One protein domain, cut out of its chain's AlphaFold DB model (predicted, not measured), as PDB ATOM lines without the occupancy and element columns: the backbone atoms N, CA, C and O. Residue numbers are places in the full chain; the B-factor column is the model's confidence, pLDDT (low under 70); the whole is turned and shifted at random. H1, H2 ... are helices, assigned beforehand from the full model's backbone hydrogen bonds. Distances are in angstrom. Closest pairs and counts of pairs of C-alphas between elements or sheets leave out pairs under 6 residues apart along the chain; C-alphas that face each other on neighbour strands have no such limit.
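AT A GLANCE: This is residues 15 to 101 of the 213 residues of a protein of Hanusia phi (UniProt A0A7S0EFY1). The longest helix, H3, and H2 make an open V joined by a tight link, with H6 crossing H2 on one side of the V and H4 near the start of H3 on that same side. H1 packs on H6 beyond H2, while H5, joined to H4 by a tight link, lies beyond the joined ends of the V and touches no helix. The 87 printed residues hold six named helices, in the order H1 to H6, and no named strand; the class is all helix, with 53 residues in helices. The whole is compact, with a radius of gyration of the C-alphas of 12.9 A, and spans 38 by 27 by 22 A.

IN THESE COORDINATES: H3, residues 38 to 51, is 20.0 A from first to last C-alpha and begins with C-alpha 38 at (-18.410, -37.311, 40.874). Before it come H1, residues 15 to 21, with C-alpha 15 at (-4.260, -51.704, 25.103), and H2, residues 24 to 34, 15.4 A long. After it come H4, residues 59 to 65, H5, residues 70 to 74, and H6, residues 85 to 93, which is 12.5 A long and ends with C-alpha 93 at (-8.536, -46.760, 31.163).

HOW THE PARTS SIT: H3 and H4 only just touch, with 3 pairs of C-alphas within 8 A, about perpendicular at 90 degrees; H3 does so with residues 38 to 42 alone, and the closest C-alphas, of His 42 and Val 62, are 6.4 A apart. H2 and H3 are close but not clearly touching, at a steep tilt of 58 degrees, opposite ways; their closest C-alphas, of Val 34 and Ala 40, are 6.4 A apart. H6 touches H2 at a steep tilt of 57 degrees, opposite ways, the closest C-alphas being those of Glu 28 and Cys 85 at 6.2 A. H6 also touches H1, opposite ways at 37 degrees, only just a steep tilt, with the C-alphas of Ala 16 and Ser 93 closest at 5.2 A. H4 and H6 are close but not clearly touching; their closest C-alphas, of Leu 65 and Cys 91, are 5.1 A apart. H1 and H2 meet only through their link. H3 and H6 are only just apart, at 8.3 A, and H5 touches no helix. In H1, H2, H3, H4, H5 and H6 every O i to N i+4 pair is within hydrogen-bond range.

THE WHOLE: The two C-alphas farthest apart, those of Ser 78 and Lys 99, are 39.7 A apart, while the first and last printed C-alphas, of Glu 15 and Thr 101, are 9.0 A apart. The printed part has no cut and no long link; H3 to H4, with 7 residues between them, and H5 to H6, with 10, are short links. The mean pLDDT of the printed part is 90.9, and no printed residue is under 70.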
ATOM      1  N   GLU A  15      -3.225 -50.666  25.077       85.31
ATOM      2  CA  GLU A  15      -4.260 -51.704  25.103       85.31
ATOM      3  C   GLU A  15      -5.392 -51.399  26.097       85.31
ATOM      4  O   GLU A  15      -6.530 -51.803  25.856       85.31
ATOM      5  N   ALA A  16      -5.137 -50.609  27.148       89.56
ATOM      6  CA  ALA A  16      -6.146 -50.254  28.149       89.56
ATOM      7  C   ALA A  16      -7.365 -49.578  27.527       89.56
ATOM      8  O   ALA A  16      -8.504 -49.905  27.850       89.56
ATOM      9  N   LYS A  17      -7.124 -48.632  26.611       89.12
ATOM     10  CA  LYS A  17      -8.201 -47.897  25.940       89.12
ATOM     11  C   LYS A  17      -9.072 -48.852  25.138       89.12
ATOM     12  O   LYS A  17     -10.288 -48.798  25.245       89.12
ATOM     13  N   THR A  18      -8.452 -49.768  24.393       91.56
ATOM     14  CA  THR A  18      -9.169 -50.791  23.625       91.56
ATOM     15  C   THR A  18      -9.960 -51.736  24.526       91.56
ATOM     16  O   THR A  18     -11.065 -52.123  24.156       91.56
ATOM     17  N   ILE A  19      -9.429 -52.099  25.697       94.50
ATOM     18  CA  ILE A  19     -10.138 -52.944  26.665       94.50
ATOM     19  C   ILE A  19     -11.379 -52.227  27.205       94.50
ATOM     20  O   ILE A  19     -12.471 -52.779  27.101       94.50
ATOM     21  N   VAL A  20     -11.237 -51.008  27.740       94.88
ATOM     22  CA  VAL A  20     -12.374 -50.259  28.310       94.88
ATOM     23  C   VAL A  20     -13.454 -50.007  27.268       94.88
ATOM     24  O   VAL A  20     -14.638 -50.131  27.571       94.88
ATOM     25  N   GLU A  21     -13.062 -49.704  26.033       94.88
ATOM     26  CA  GLU A  21     -13.999 -49.394  24.957       94.88
ATOM     27  C   GLU A  21     -14.975 -50.550  24.670       94.88
ATOM     28  O   GLU A  21     -16.130 -50.306  24.321       94.88
ATOM     29  N   LYS A  22     -14.570 -51.810  24.902       96.50
ATOM     30  CA  LYS A  22     -15.469 -52.977  24.795       96.50
ATOM     31  C   LYS A  22     -16.644 -52.916  25.774       96.50
ATOM     32  O   LYS A  22     -17.702 -53.468  25.484       96.50
ATOM     33  N   PHE A  23     -16.463 -52.231  26.900       97.38
ATOM     34  CA  PHE A  23     -17.430 -52.105  27.990       97.38
ATOM     35  C   PHE A  23     -18.006 -50.689  28.106       97.38
ATOM     36  O   PHE A  23     -18.653 -50.364  29.100       97.38
ATOM     37  N   ARG A  24     -17.820 -49.835  27.086       97.06
ATOM     38  CA  ARG A  24     -18.333 -48.455  27.082       97.06
ATOM     39  C   ARG A  24     -19.819 -48.382  27.431       97.06
ATOM     40  O   ARG A  24     -20.207 -47.503  28.186       97.06
ATOM     41  N   LYS A  25     -20.637 -49.315  26.935       98.06
ATOM     42  CA  LYS A  25     -22.084 -49.338  27.204       98.06
ATOM     43  C   LYS A  25     -22.418 -49.499  28.688       98.06
ATOM     44  O   LYS A  25     -23.327 -48.832  29.168       98.06
ATOM     45  N   ASP A  26     -21.681 -50.348  29.407       98.19
ATOM     46  CA  ASP A  26     -21.857 -50.527  30.854       98.19
ATOM     47  C   ASP A  26     -21.540 -49.214  31.602       98.19
ATOM     48  O   ASP A  26     -22.249 -48.819  32.529       98.19
ATOM     49  N   LEU A  27     -20.497 -48.500  31.158       97.81
ATOM     50  CA  LEU A  27     -20.084 -47.212  31.725       97.81
ATOM     51  C   LEU A  27     -21.053 -46.072  31.377       97.81
ATOM     52  O   LEU A  27     -21.359 -45.258  32.242       97.81
ATOM     53  N   GLU A  28     -21.549 -46.021  30.140       98.00
ATOM     54  CA  GLU A  28     -22.567 -45.068  29.681       98.00
ATOM     55  C   GLU A  28     -23.874 -45.235  30.450       98.00
ATOM     56  O   GLU A  28     -24.473 -44.247  30.876       98.00
ATOM     57  N   GLU A  29     -24.297 -46.479  30.667       97.94
ATOM     58  CA  GLU A  29     -25.475 -46.770  31.473       97.94
ATOM     59  C   GLU A  29     -25.293 -46.261  32.906       97.94
ATOM     60  O   GLU A  29     -26.124 -45.490  33.392       97.94
ATOM     61  N   TYR A  30     -24.198 -46.643  33.573       97.75
ATOM     62  CA  TYR A  30     -23.932 -46.187  34.937       97.75
ATOM     63  C   TYR A  30     -23.877 -44.656  35.018       97.75
ATOM     64  O   TYR A  30     -24.504 -44.051  35.890       97.75
ATOM     65  N   HIS A  31     -23.164 -44.023  34.080       97.94
ATOM     66  CA  HIS A  31     -23.051 -42.570  33.972       97.94
ATOM     67  C   HIS A  31     -24.422 -41.900  33.879       97.94
ATOM     68  O   HIS A  31     -24.692 -40.965  34.640       97.94
ATOM     69  N   GLY A  32     -25.297 -42.417  33.013       97.38
ATOM     70  CA  GLY A  32     -26.664 -41.931  32.847       97.38
ATOM     71  C   GLY A  32     -27.496 -42.064  34.122       97.38
ATOM     72  O   GLY A  32     -28.191 -41.122  34.499       97.38
ATOM     73  N   LEU A  33     -27.375 -43.188  34.837       96.06
ATOM     74  CA  LEU A  33     -28.111 -43.438  36.084       96.06
ATOM     75  C   LEU A  33     -27.730 -42.479  37.215       96.06
ATOM     76  O   LEU A  33     -28.581 -42.129  38.032       96.06
ATOM     77  N   VAL A  34     -26.465 -42.054  37.270       93.81
ATOM     78  CA  VAL A  34     -25.958 -41.154  38.319       93.81
ATOM     79  C   VAL A  34     -25.817 -39.702  37.858       93.81
ATOM     80  O   VAL A  34     -25.353 -38.858  38.627       93.81
ATOM     81  N   GLY A  35     -26.189 -39.398  36.611       93.50
ATOM     82  CA  GLY A  35     -26.064 -38.070  36.007       93.50
ATOM     83  C   GLY A  35     -24.631 -37.529  35.998       93.50
ATOM     84  O   GLY A  35     -24.433 -36.325  36.128       93.50
ATOM     85  N   GLY A  36     -23.627 -38.410  35.942       93.81
ATOM     86  CA  GLY A  36     -22.211 -38.035  35.991       93.81
ATOM     87  C   GLY A  36     -21.718 -37.439  37.318       93.81
ATOM     88  O   GLY A  36     -20.619 -36.890  37.351       93.81
ATOM     89  N   ARG A  37     -22.484 -37.516  38.416       92.31
ATOM     90  CA  ARG A  37     -22.066 -36.967  39.719       92.31
ATOM     91  C   ARG A  37     -20.771 -37.625  40.206       92.31
ATOM     92  O   ARG A  37     -20.746 -38.834  40.449       92.31
ATOM     93  N   LEU A  38     -19.725 -36.823  40.432       92.81
ATOM     94  CA  LEU A  38     -18.410 -37.311  40.874       92.81
ATOM     95  C   LEU A  38     -18.492 -38.124  42.172       92.81
ATOM     96  O   LEU A  38     -17.803 -39.127  42.308       92.81
ATOM     97  N   VAL A  39     -19.368 -37.733  43.102       89.25
ATOM     98  CA  VAL A  39     -19.580 -38.449  44.370       89.25
ATOM     99  C   VAL A  39     -20.061 -39.887  44.150       89.25
ATOM    100  O   VAL A  39     -19.556 -40.803  44.789       89.25
ATOM    101  N   ALA A  40     -20.989 -40.111  43.218       90.62
ATOM    102  CA  ALA A  40     -21.504 -41.450  42.944       90.62
ATOM    103  C   ALA A  40     -20.471 -42.302  42.192       90.62
ATOM    104  O   ALA A  40     -20.364 -43.509  42.406       90.62
ATOM    105  N   ILE A  41     -19.679 -41.674  41.318       94.75
ATOM    106  CA  ILE A  41     -18.539 -42.324  40.661       94.75
ATOM    107  C   ILE A  41     -17.489 -42.719  41.707       94.75
ATOM    108  O   ILE A  41     -17.001 -43.844  41.681       94.75
ATOM    109  N   HIS A  42     -17.189 -41.844  42.670       93.00
ATOM    110  CA  HIS A  42     -16.279 -42.131  43.781       93.00
ATOM    111  C   HIS A  42     -16.740 -43.342  44.596       93.00
ATOM    112  O   HIS A  42     -15.938 -44.243  44.832       93.00
ATOM    113  N   ASP A  43     -18.023 -43.421  44.956       89.88
ATOM    114  CA  ASP A  43     -18.563 -44.566  45.699       89.88
ATOM    115  C   ASP A  43     -18.377 -45.889  44.939       89.88
ATOM    116  O   ASP A  43     -17.937 -46.886  45.513       89.88
ATOM    117  N   MET A  44     -18.654 -45.901  43.631       93.75
ATOM    118  CA  MET A  44     -18.453 -47.082  42.786       93.75
ATOM    119  C   MET A  44     -16.966 -47.454  42.679       93.75
ATOM    120  O   MET A  44     -16.624 -48.631  42.803       93.75
ATOM    121  N   LEU A  45     -16.065 -46.481  42.517       94.00
ATOM    122  CA  LEU A  45     -14.620 -46.737  42.496       94.00
ATOM    123  C   LEU A  45     -14.109 -47.285  43.838       94.00
ATOM    124  O   LEU A  45     -13.261 -48.177  43.852       94.00
ATOM    125  N   ASN A  46     -14.650 -46.806  44.962       91.44
ATOM    126  CA  ASN A  46     -14.347 -47.349  46.286       91.44
ATOM    127  C   ASN A  46     -14.873 -48.775  46.445       91.44
ATOM    128  O   ASN A  46     -14.147 -49.620  46.959       91.44
ATOM    129  N   SER A  47     -16.086 -49.063  45.961       89.81
ATOM    130  CA  SER A  47     -16.636 -50.423  45.946       89.81
ATOM    131  C   SER A  47     -15.713 -51.374  45.185       89.81
ATOM    132  O   SER A  47     -15.377 -52.436  45.696       89.81
ATOM    133  N   ILE A  48     -15.233 -50.969  44.003       92.75
ATOM    134  CA  ILE A  48     -14.256 -51.746  43.230       92.75
ATOM    135  C   ILE A  48     -12.972 -51.950  44.046       92.75
ATOM    136  O   ILE A  48     -12.497 -53.076  44.170       92.75
ATOM    137  N   ALA A  49     -12.403 -50.887  44.622       90.81
ATOM    138  CA  ALA A  49     -11.169 -50.977  45.402       90.81
ATOM    139  C   ALA A  49     -11.302 -51.954  46.586       90.81
ATOM    140  O   ALA A  49     -10.457 -52.837  46.751       90.81
ATOM    141  N   MET A  50     -12.382 -51.837  47.358       88.31
ATOM    142  CA  MET A  50     -12.627 -52.647  48.550       88.31
ATOM    143  C   MET A  50     -12.868 -54.124  48.224       88.31
ATOM    144  O   MET A  50     -12.308 -54.977  48.912       88.31
ATOM    145  N   THR A  51     -13.602 -54.442  47.150       88.31
ATOM    146  CA  THR A  51     -13.791 -55.831  46.682       88.31
ATOM    147  C   THR A  51     -12.455 -56.520  46.376       88.31
ATOM    148  O   THR A  51     -12.324 -57.730  46.544       88.31
ATOM    149  N   HIS A  52     -11.427 -55.751  46.003       85.94
ATOM    150  CA  HIS A  52     -10.073 -56.251  45.730       85.94
ATOM    151  C   HIS A  52      -9.078 -55.994  46.871       85.94
ATOM    152  O   HIS A  52      -7.866 -55.984  46.642       85.94
ATOM    153  N   GLY A  53      -9.566 -55.762  48.095       86.19
ATOM    154  CA  GLY A  53      -8.740 -55.598  49.295       86.19
ATOM    155  C   GLY A  53      -7.889 -54.323  49.319       86.19
ATOM    156  O   GLY A  53      -6.905 -54.255  50.057       86.19
ATOM    157  N   LYS A  54      -8.225 -53.318  48.502       88.25
ATOM    158  CA  LYS A  54      -7.547 -52.016  48.475       88.25
ATOM    159  C   LYS A  54      -8.301 -50.990  49.328       88.25
ATOM    160  O   LYS A  54      -9.528 -51.060  49.425       88.25
ATOM    161  N   PRO A  55      -7.595 -50.015  49.926       88.69
ATOM    162  CA  PRO A  55      -8.248 -48.933  50.650       88.69
ATOM    163  C   PRO A  55      -9.087 -48.051  49.704       88.69
ATOM    164  O   PRO A  55      -8.774 -47.973  48.509       88.69
ATOM    165  N   PRO A  56     -10.111 -47.349  50.227       88.00
ATOM    166  CA  PRO A  56     -10.848 -46.337  49.476       88.00
ATOM    167  C   PRO A  56      -9.924 -45.275  48.872       88.00
ATOM    168  O   PRO A  56      -8.913 -44.886  49.465       88.00
ATOM    169  N   LEU A  57     -10.291 -44.774  47.696       88.88
ATOM    170  CA  LEU A  57      -9.547 -43.722  47.013       88.88
ATOM    171  C   LEU A  57      -9.821 -42.378  47.704       88.88
ATOM    172  O   LEU A  57     -10.980 -42.053  47.965       88.88
ATOM    173  N   PRO A  58      -8.801 -41.555  47.994       88.75
ATOM    174  CA  PRO A  58      -9.035 -40.226  48.544       88.75
ATOM    175  C   PRO A  58      -9.692 -39.317  47.482       88.75
ATOM    176  O   PRO A  58      -9.346 -39.429  46.301       88.75
ATOM    177  N   PRO A  59     -10.588 -38.378  47.857       88.12
ATOM    178  CA  PRO A  59     -11.314 -37.543  46.892       88.12
ATOM    179  C   PRO A  59     -10.432 -36.817  45.855       88.12
ATOM    180  O   PRO A  59     -10.787 -36.831  44.675       88.12
ATOM    181  N   PRO A  60      -9.256 -36.252  46.217       89.25
ATOM    182  CA  PRO A  60      -8.368 -35.631  45.233       89.25
ATOM    183  C   PRO A  60      -7.850 -36.605  44.168       89.25
ATOM    184  O   PRO A  60      -7.691 -36.217  43.013       89.25
ATOM    185  N   ALA A  61      -7.620 -37.873  44.526       90.81
ATOM    186  CA  ALA A  61      -7.180 -38.882  43.566       90.81
ATOM    187  C   ALA A  61      -8.291 -39.224  42.567       90.81
ATOM    188  O   ALA A  61      -8.007 -39.418  41.391       90.81
ATOM    189  N   VAL A  62      -9.552 -39.246  43.006       92.31
ATOM    190  CA  VAL A  62     -10.693 -39.487  42.110       92.31
ATOM    191  C   VAL A  62     -10.909 -38.315  41.159       92.31
ATOM    192  O   VAL A  62     -11.059 -38.530  39.960       92.31
ATOM    193  N   ALA A  63     -10.843 -37.079  41.659       91.94
ATOM    194  CA  ALA A  63     -10.908 -35.889  40.810       91.94
ATOM    195  C   ALA A  63      -9.798 -35.887  39.744       91.94
ATOM    196  O   ALA A  63     -10.064 -35.595  38.580       91.94
ATOM    197  N   PHE A  64      -8.576 -36.278  40.123       91.25
ATOM    198  CA  PHE A  64      -7.457 -36.427  39.194       91.25
ATOM    199  C   PHE A  64      -7.685 -37.547  38.166       91.25
ATOM    200  O   PHE A  64      -7.489 -37.339  36.972       91.25
ATOM    201  N   LEU A  65      -8.135 -38.730  38.598       91.94
ATOM    202  CA  LEU A  65      -8.409 -39.856  37.698       91.94
ATOM    203  C   LEU A  65      -9.473 -39.508  36.650       91.94
ATOM    204  O   LEU A  65      -9.295 -39.835  35.474       91.94
ATOM    205  N   CYS A  66     -10.529 -38.803  37.059       94.06
ATOM    206  CA  CYS A  66     -11.607 -38.337  36.190       94.06
ATOM    207  C   CYS A  66     -11.279 -37.060  35.394       94.06
ATOM    208  O   CYS A  66     -12.167 -36.542  34.722       94.06
ATOM    209  N   ASP A  67     -10.046 -36.542  35.462       93.62
ATOM    210  CA  ASP A  67      -9.632 -35.298  34.794       93.62
ATOM    211  C   ASP A  67     -10.574 -34.116  35.087       93.62
ATOM    212  O   ASP A  67     -10.921 -33.343  34.190       93.62
ATOM    213  N   VAL A  68     -11.038 -33.989  36.335       92.56
ATOM    214  CA  VAL A  68     -11.943 -32.905  36.741       92.56
ATOM    215  C   VAL A  68     -11.189 -31.579  36.680       92.56
ATOM    216  O   VAL A  68     -10.194 -31.380  37.377       92.56
ATOM    217  N   SER A  69     -11.671 -30.658  35.848       90.00
ATOM    218  CA  SER A  69     -11.053 -29.347  35.667       90.00
ATOM    219  C   SER A  69     -11.368 -28.396  36.824       90.00
ATOM    220  O   SER A  69     -12.386 -28.520  37.510       90.00
ATOM    221  N   GLU A  70     -10.538 -27.365  37.007       87.12
ATOM    222  CA  GLU A  70     -10.839 -26.296  37.967       87.12
ATOM    223  C   GLU A  70     -12.175 -25.602  37.678       87.12
ATOM    224  O   GLU A  70     -12.851 -25.162  38.604       87.12
ATOM    225  N   GLU A  71     -12.564 -25.487  36.408       86.81
ATOM    226  CA  GLU A  71     -13.839 -24.885  36.014       86.81
ATOM    227  C   GLU A  71     -15.023 -25.742  36.467       86.81
ATOM    228  O   GLU A  71     -16.007 -25.194  36.961       86.81
ATOM    229  N   GLN A  72     -14.914 -27.074  36.372       86.88
ATOM    230  CA  GLN A  72     -15.927 -28.000  36.891       86.88
ATOM    231  C   GLN A  72     -16.064 -27.888  38.415       86.88
ATOM    232  O   GLN A  72     -17.169 -28.013  38.934       86.88
ATOM    233  N   VAL A  73     -14.966 -27.612  39.126       85.31
ATOM    234  CA  VAL A  73     -14.987 -27.382  40.580       85.31
ATOM    235  C   VAL A  73     -15.572 -26.009  40.925       85.31
ATOM    236  O   VAL A  73     -16.389 -25.903  41.835       85.31
ATOM    237  N   LYS A  74     -15.186 -24.945  40.207       83.31
ATOM    238  CA  LYS A  74     -15.654 -23.567  40.459       83.31
ATOM    239  C   LYS A  74     -17.135 -23.381  40.131       83.31
ATOM    240  O   LYS A  74     -17.818 -22.646  40.835       83.31
ATOM    241  N   ASN A  75     -17.621 -24.056  39.093       78.38
ATOM    242  CA  ASN A  75     -19.007 -23.973  38.629       78.38
ATOM    243  C   ASN A  75     -19.868 -25.144  39.121       78.38
ATOM    244  O   ASN A  75     -20.915 -25.428  38.538       78.38
ATOM    245  N   GLN A  76     -19.424 -25.855  40.161       80.12
ATOM    246  CA  GLN A  76     -20.189 -26.971  40.690       80.12
ATOM    247  C   GLN A  76     -21.515 -26.485  41.284       80.12
ATOM    248  O   GLN A  76     -21.567 -25.519  42.049       80.12
ATOM    249  N   GLY A  77     -22.597 -27.178  40.935       73.12
ATOM    250  CA  GLY A  77     -23.873 -27.015  41.617       73.12
ATOM    251  C   GLY A  77     -23.812 -27.593  43.028       73.12
ATOM    252  O   GLY A  77     -22.774 -28.059  43.500       73.12
ATOM    253  N   SER A  78     -24.963 -27.640  43.700       71.94
ATOM    254  CA  SER A  78     -25.027 -28.241  45.035       71.94
ATOM    255  C   SER A  78     -24.565 -29.709  45.032       71.94
ATOM    256  O   SER A  78     -24.134 -30.206  46.069       71.94
ATOM    257  N   ASP A  79     -24.665 -30.410  43.900       73.06
ATOM    258  CA  ASP A  79     -24.333 -31.833  43.720       73.06
ATOM    259  C   ASP A  79     -22.846 -32.114  43.454       73.06
ATOM    260  O   ASP A  79     -22.456 -33.271  43.292       73.06
ATOM    261  N   GLY A  80     -22.010 -31.072  43.446       84.56
ATOM    262  CA  GLY A  80     -20.584 -31.191  43.165       84.56
ATOM    263  C   GLY A  80     -20.268 -31.270  41.666       84.56
ATOM    264  O   GLY A  80     -21.124 -30.968  40.826       84.56
ATOM    265  N   PRO A  81     -19.021 -31.622  41.305       90.31
ATOM    266  CA  PRO A  81     -18.580 -31.632  39.919       90.31
ATOM    267  C   PRO A  81     -19.278 -32.742  39.126       90.31
ATOM    268  O   PRO A  81     -19.435 -33.870  39.609       90.31
ATOM    269  N   ILE A  82     -19.660 -32.427  37.888       92.81
ATOM    270  CA  ILE A  82     -20.230 -33.391  36.943       92.81
ATOM    271  C   ILE A  82     -19.143 -33.837  35.976       92.81
ATOM    272  O   ILE A  82     -18.548 -33.016  35.280       92.81
ATOM    273  N   VAL A  83     -18.904 -35.142  35.942       94.69
ATOM    274  CA  VAL A  83     -17.953 -35.825  35.065       94.69
ATOM    275  C   VAL A  83     -18.672 -36.199  33.772       94.69
ATOM    276  O   VAL A  83     -19.803 -36.682  33.816       94.69
ATOM    277  N   SER A  84     -18.051 -35.989  32.613       95.94
ATOM    278  CA  SER A  84     -18.600 -36.455  31.333       95.94
ATOM    279  C   SER A  84     -18.439 -37.971  31.167       95.94
ATOM    280  O   SER A  84     -17.609 -38.599  31.826       95.94
ATOM    281  N   CYS A  85     -19.204 -38.584  30.260       96.06
ATOM    282  CA  CYS A  85     -19.038 -40.012  29.981       96.06
ATOM    283  C   CYS A  85     -17.621 -40.328  29.465       96.06
ATOM    284  O   CYS A  85     -16.992 -41.280  29.920       96.06
ATOM    285  N   ASP A  86     -17.056 -39.484  28.600       96.00
ATOM    286  CA  ASP A  86     -15.689 -39.684  28.106       96.00
ATOM    287  C   ASP A  86     -14.631 -39.526  29.207       96.00
ATOM    288  O   ASP A  86     -13.645 -40.264  29.214       96.00
ATOM    289  N   GLN A  87     -14.840 -38.623  30.174       95.81
ATOM    290  CA  GLN A  87     -13.993 -38.540  31.370       95.81
ATOM    291  C   GLN A  87     -14.094 -39.818  32.217       95.81
ATOM    292  O   GLN A  87     -13.078 -40.297  32.720       95.81
ATOM    293  N   LEU A  88     -15.288 -40.409  32.343       96.69
ATOM    294  CA  LEU A  88     -15.471 -41.690  33.028       96.69
ATOM    295  C   LEU A  88     -14.740 -42.822  32.292       96.69
ATOM    296  O   LEU A  88     -13.950 -43.537  32.901       96.69
ATOM    297  N   VAL A  89     -14.923 -42.957  30.979       95.31
ATOM    298  CA  VAL A  89     -14.217 -43.962  30.162       95.31
ATOM    299  C   VAL A  89     -12.696 -43.782  30.261       95.31
ATOM    300  O   VAL A  89     -11.964 -44.753  30.478       95.31
ATOM    301  N   SER A  90     -12.212 -42.539  30.183       93.94
ATOM    302  CA  SER A  90     -10.800 -42.198  30.388       93.94
ATOM    303  C   SER A  90     -10.310 -42.642  31.771       93.94
ATOM    304  O   SER A  90      -9.299 -43.342  31.863       93.94
ATOM    305  N   CYS A  91     -11.060 -42.330  32.834       94.75
ATOM    306  CA  CYS A  91     -10.762 -42.740  34.208       94.75
ATOM    307  C   CYS A  91     -10.555 -44.255  34.323       94.75
ATOM    308  O   CYS A  91      -9.551 -44.692  34.880       94.75
ATOM    309  N   PHE A  92     -11.457 -45.063  33.761       94.75
ATOM    310  CA  PHE A  92     -11.326 -46.522  33.811       94.75
ATOM    311  C   PHE A  92     -10.106 -47.023  33.032       94.75
ATOM    312  O   PHE A  92      -9.458 -47.974  33.467       94.75
ATOM    313  N   SER A  93      -9.724 -46.360  31.935       93.38
ATOM    314  CA  SER A  93      -8.536 -46.760  31.163       93.38
ATOM    315  C   SER A  93      -7.235 -46.574  31.951       93.38
ATOM    316  O   SER A  93      -6.317 -47.382  31.824       93.38
ATOM    317  N   LYS A  94      -7.185 -45.578  32.845       91.06
ATOM    318  CA  LYS A  94      -6.058 -45.339  33.764       91.06
ATOM    319  C   LYS A  94      -5.951 -46.375  34.882       91.06
ATOM    320  O   LYS A  94      -4.924 -46.447  35.551       91.06
ATOM    321  N   MET A  95      -7.002 -47.162  35.106       87.06
ATOM    322  CA  MET A  95      -7.051 -48.147  36.185       87.06
ATOM    323  C   MET A  95      -6.633 -49.550  35.748       87.06
ATOM    324  O   MET A  95      -6.405 -50.386  36.621       87.06
ATOM    325  N   ILE A  96      -6.527 -49.819  34.441       88.50
ATOM    326  CA  ILE A  96      -6.171 -51.145  33.922       88.50
ATOM    327  C   ILE A  96      -4.661 -51.381  34.091       88.50
ATOM    328  O   ILE A  96      -3.855 -50.665  33.490       88.50
ATOM    329  N   PRO A  97      -4.240 -52.392  34.870       86.88
ATOM    330  CA  PRO A  97      -2.853 -52.843  34.903       86.88
ATOM    331  C   PRO A  97      -2.398 -53.365  33.536       86.88
ATOM    332  O   PRO A  97      -3.152 -54.045  32.856       86.88
ATOM    333  N   ALA A  98      -1.121 -53.177  33.189       84.69
ATOM    334  CA  ALA A  98      -0.560 -53.577  31.886       84.69
ATOM    335  C   ALA A  98      -0.680 -55.073  31.520       84.69
ATOM    336  O   ALA A  98      -0.387 -55.455  30.394       84.69
ATOM    337  N   LYS A  99      -1.044 -55.926  32.481       86.56
ATOM    338  CA  LYS A  99      -1.181 -57.380  32.319       86.56
ATOM    339  C   LYS A  99      -2.635 -57.860  32.322       86.56
ATOM    340  O   LYS A  99      -2.861 -59.064  32.212       86.56
ATOM    341  N   ASP A 100      -3.590 -56.966  32.554       89.19
ATOM    342  CA  ASP A 100      -4.993 -57.346  32.637       89.19
ATOM    343  C   ASP A 100      -5.553 -57.536  31.223       89.19
ATOM    344  O   ASP A 100      -5.349 -56.712  30.334       89.19
ATOM    345  N   THR A 101      -6.259 -58.645  31.015       92.62
ATOM    346  CA  THR A 101      -6.991 -58.920  29.776       92.62
ATOM    347  C   THR A 101      -8.405 -58.328  29.862       92.62
ATOM    348  O   THR A 101      -8.852 -57.972  30.960       92.62
TER     349      THR A 101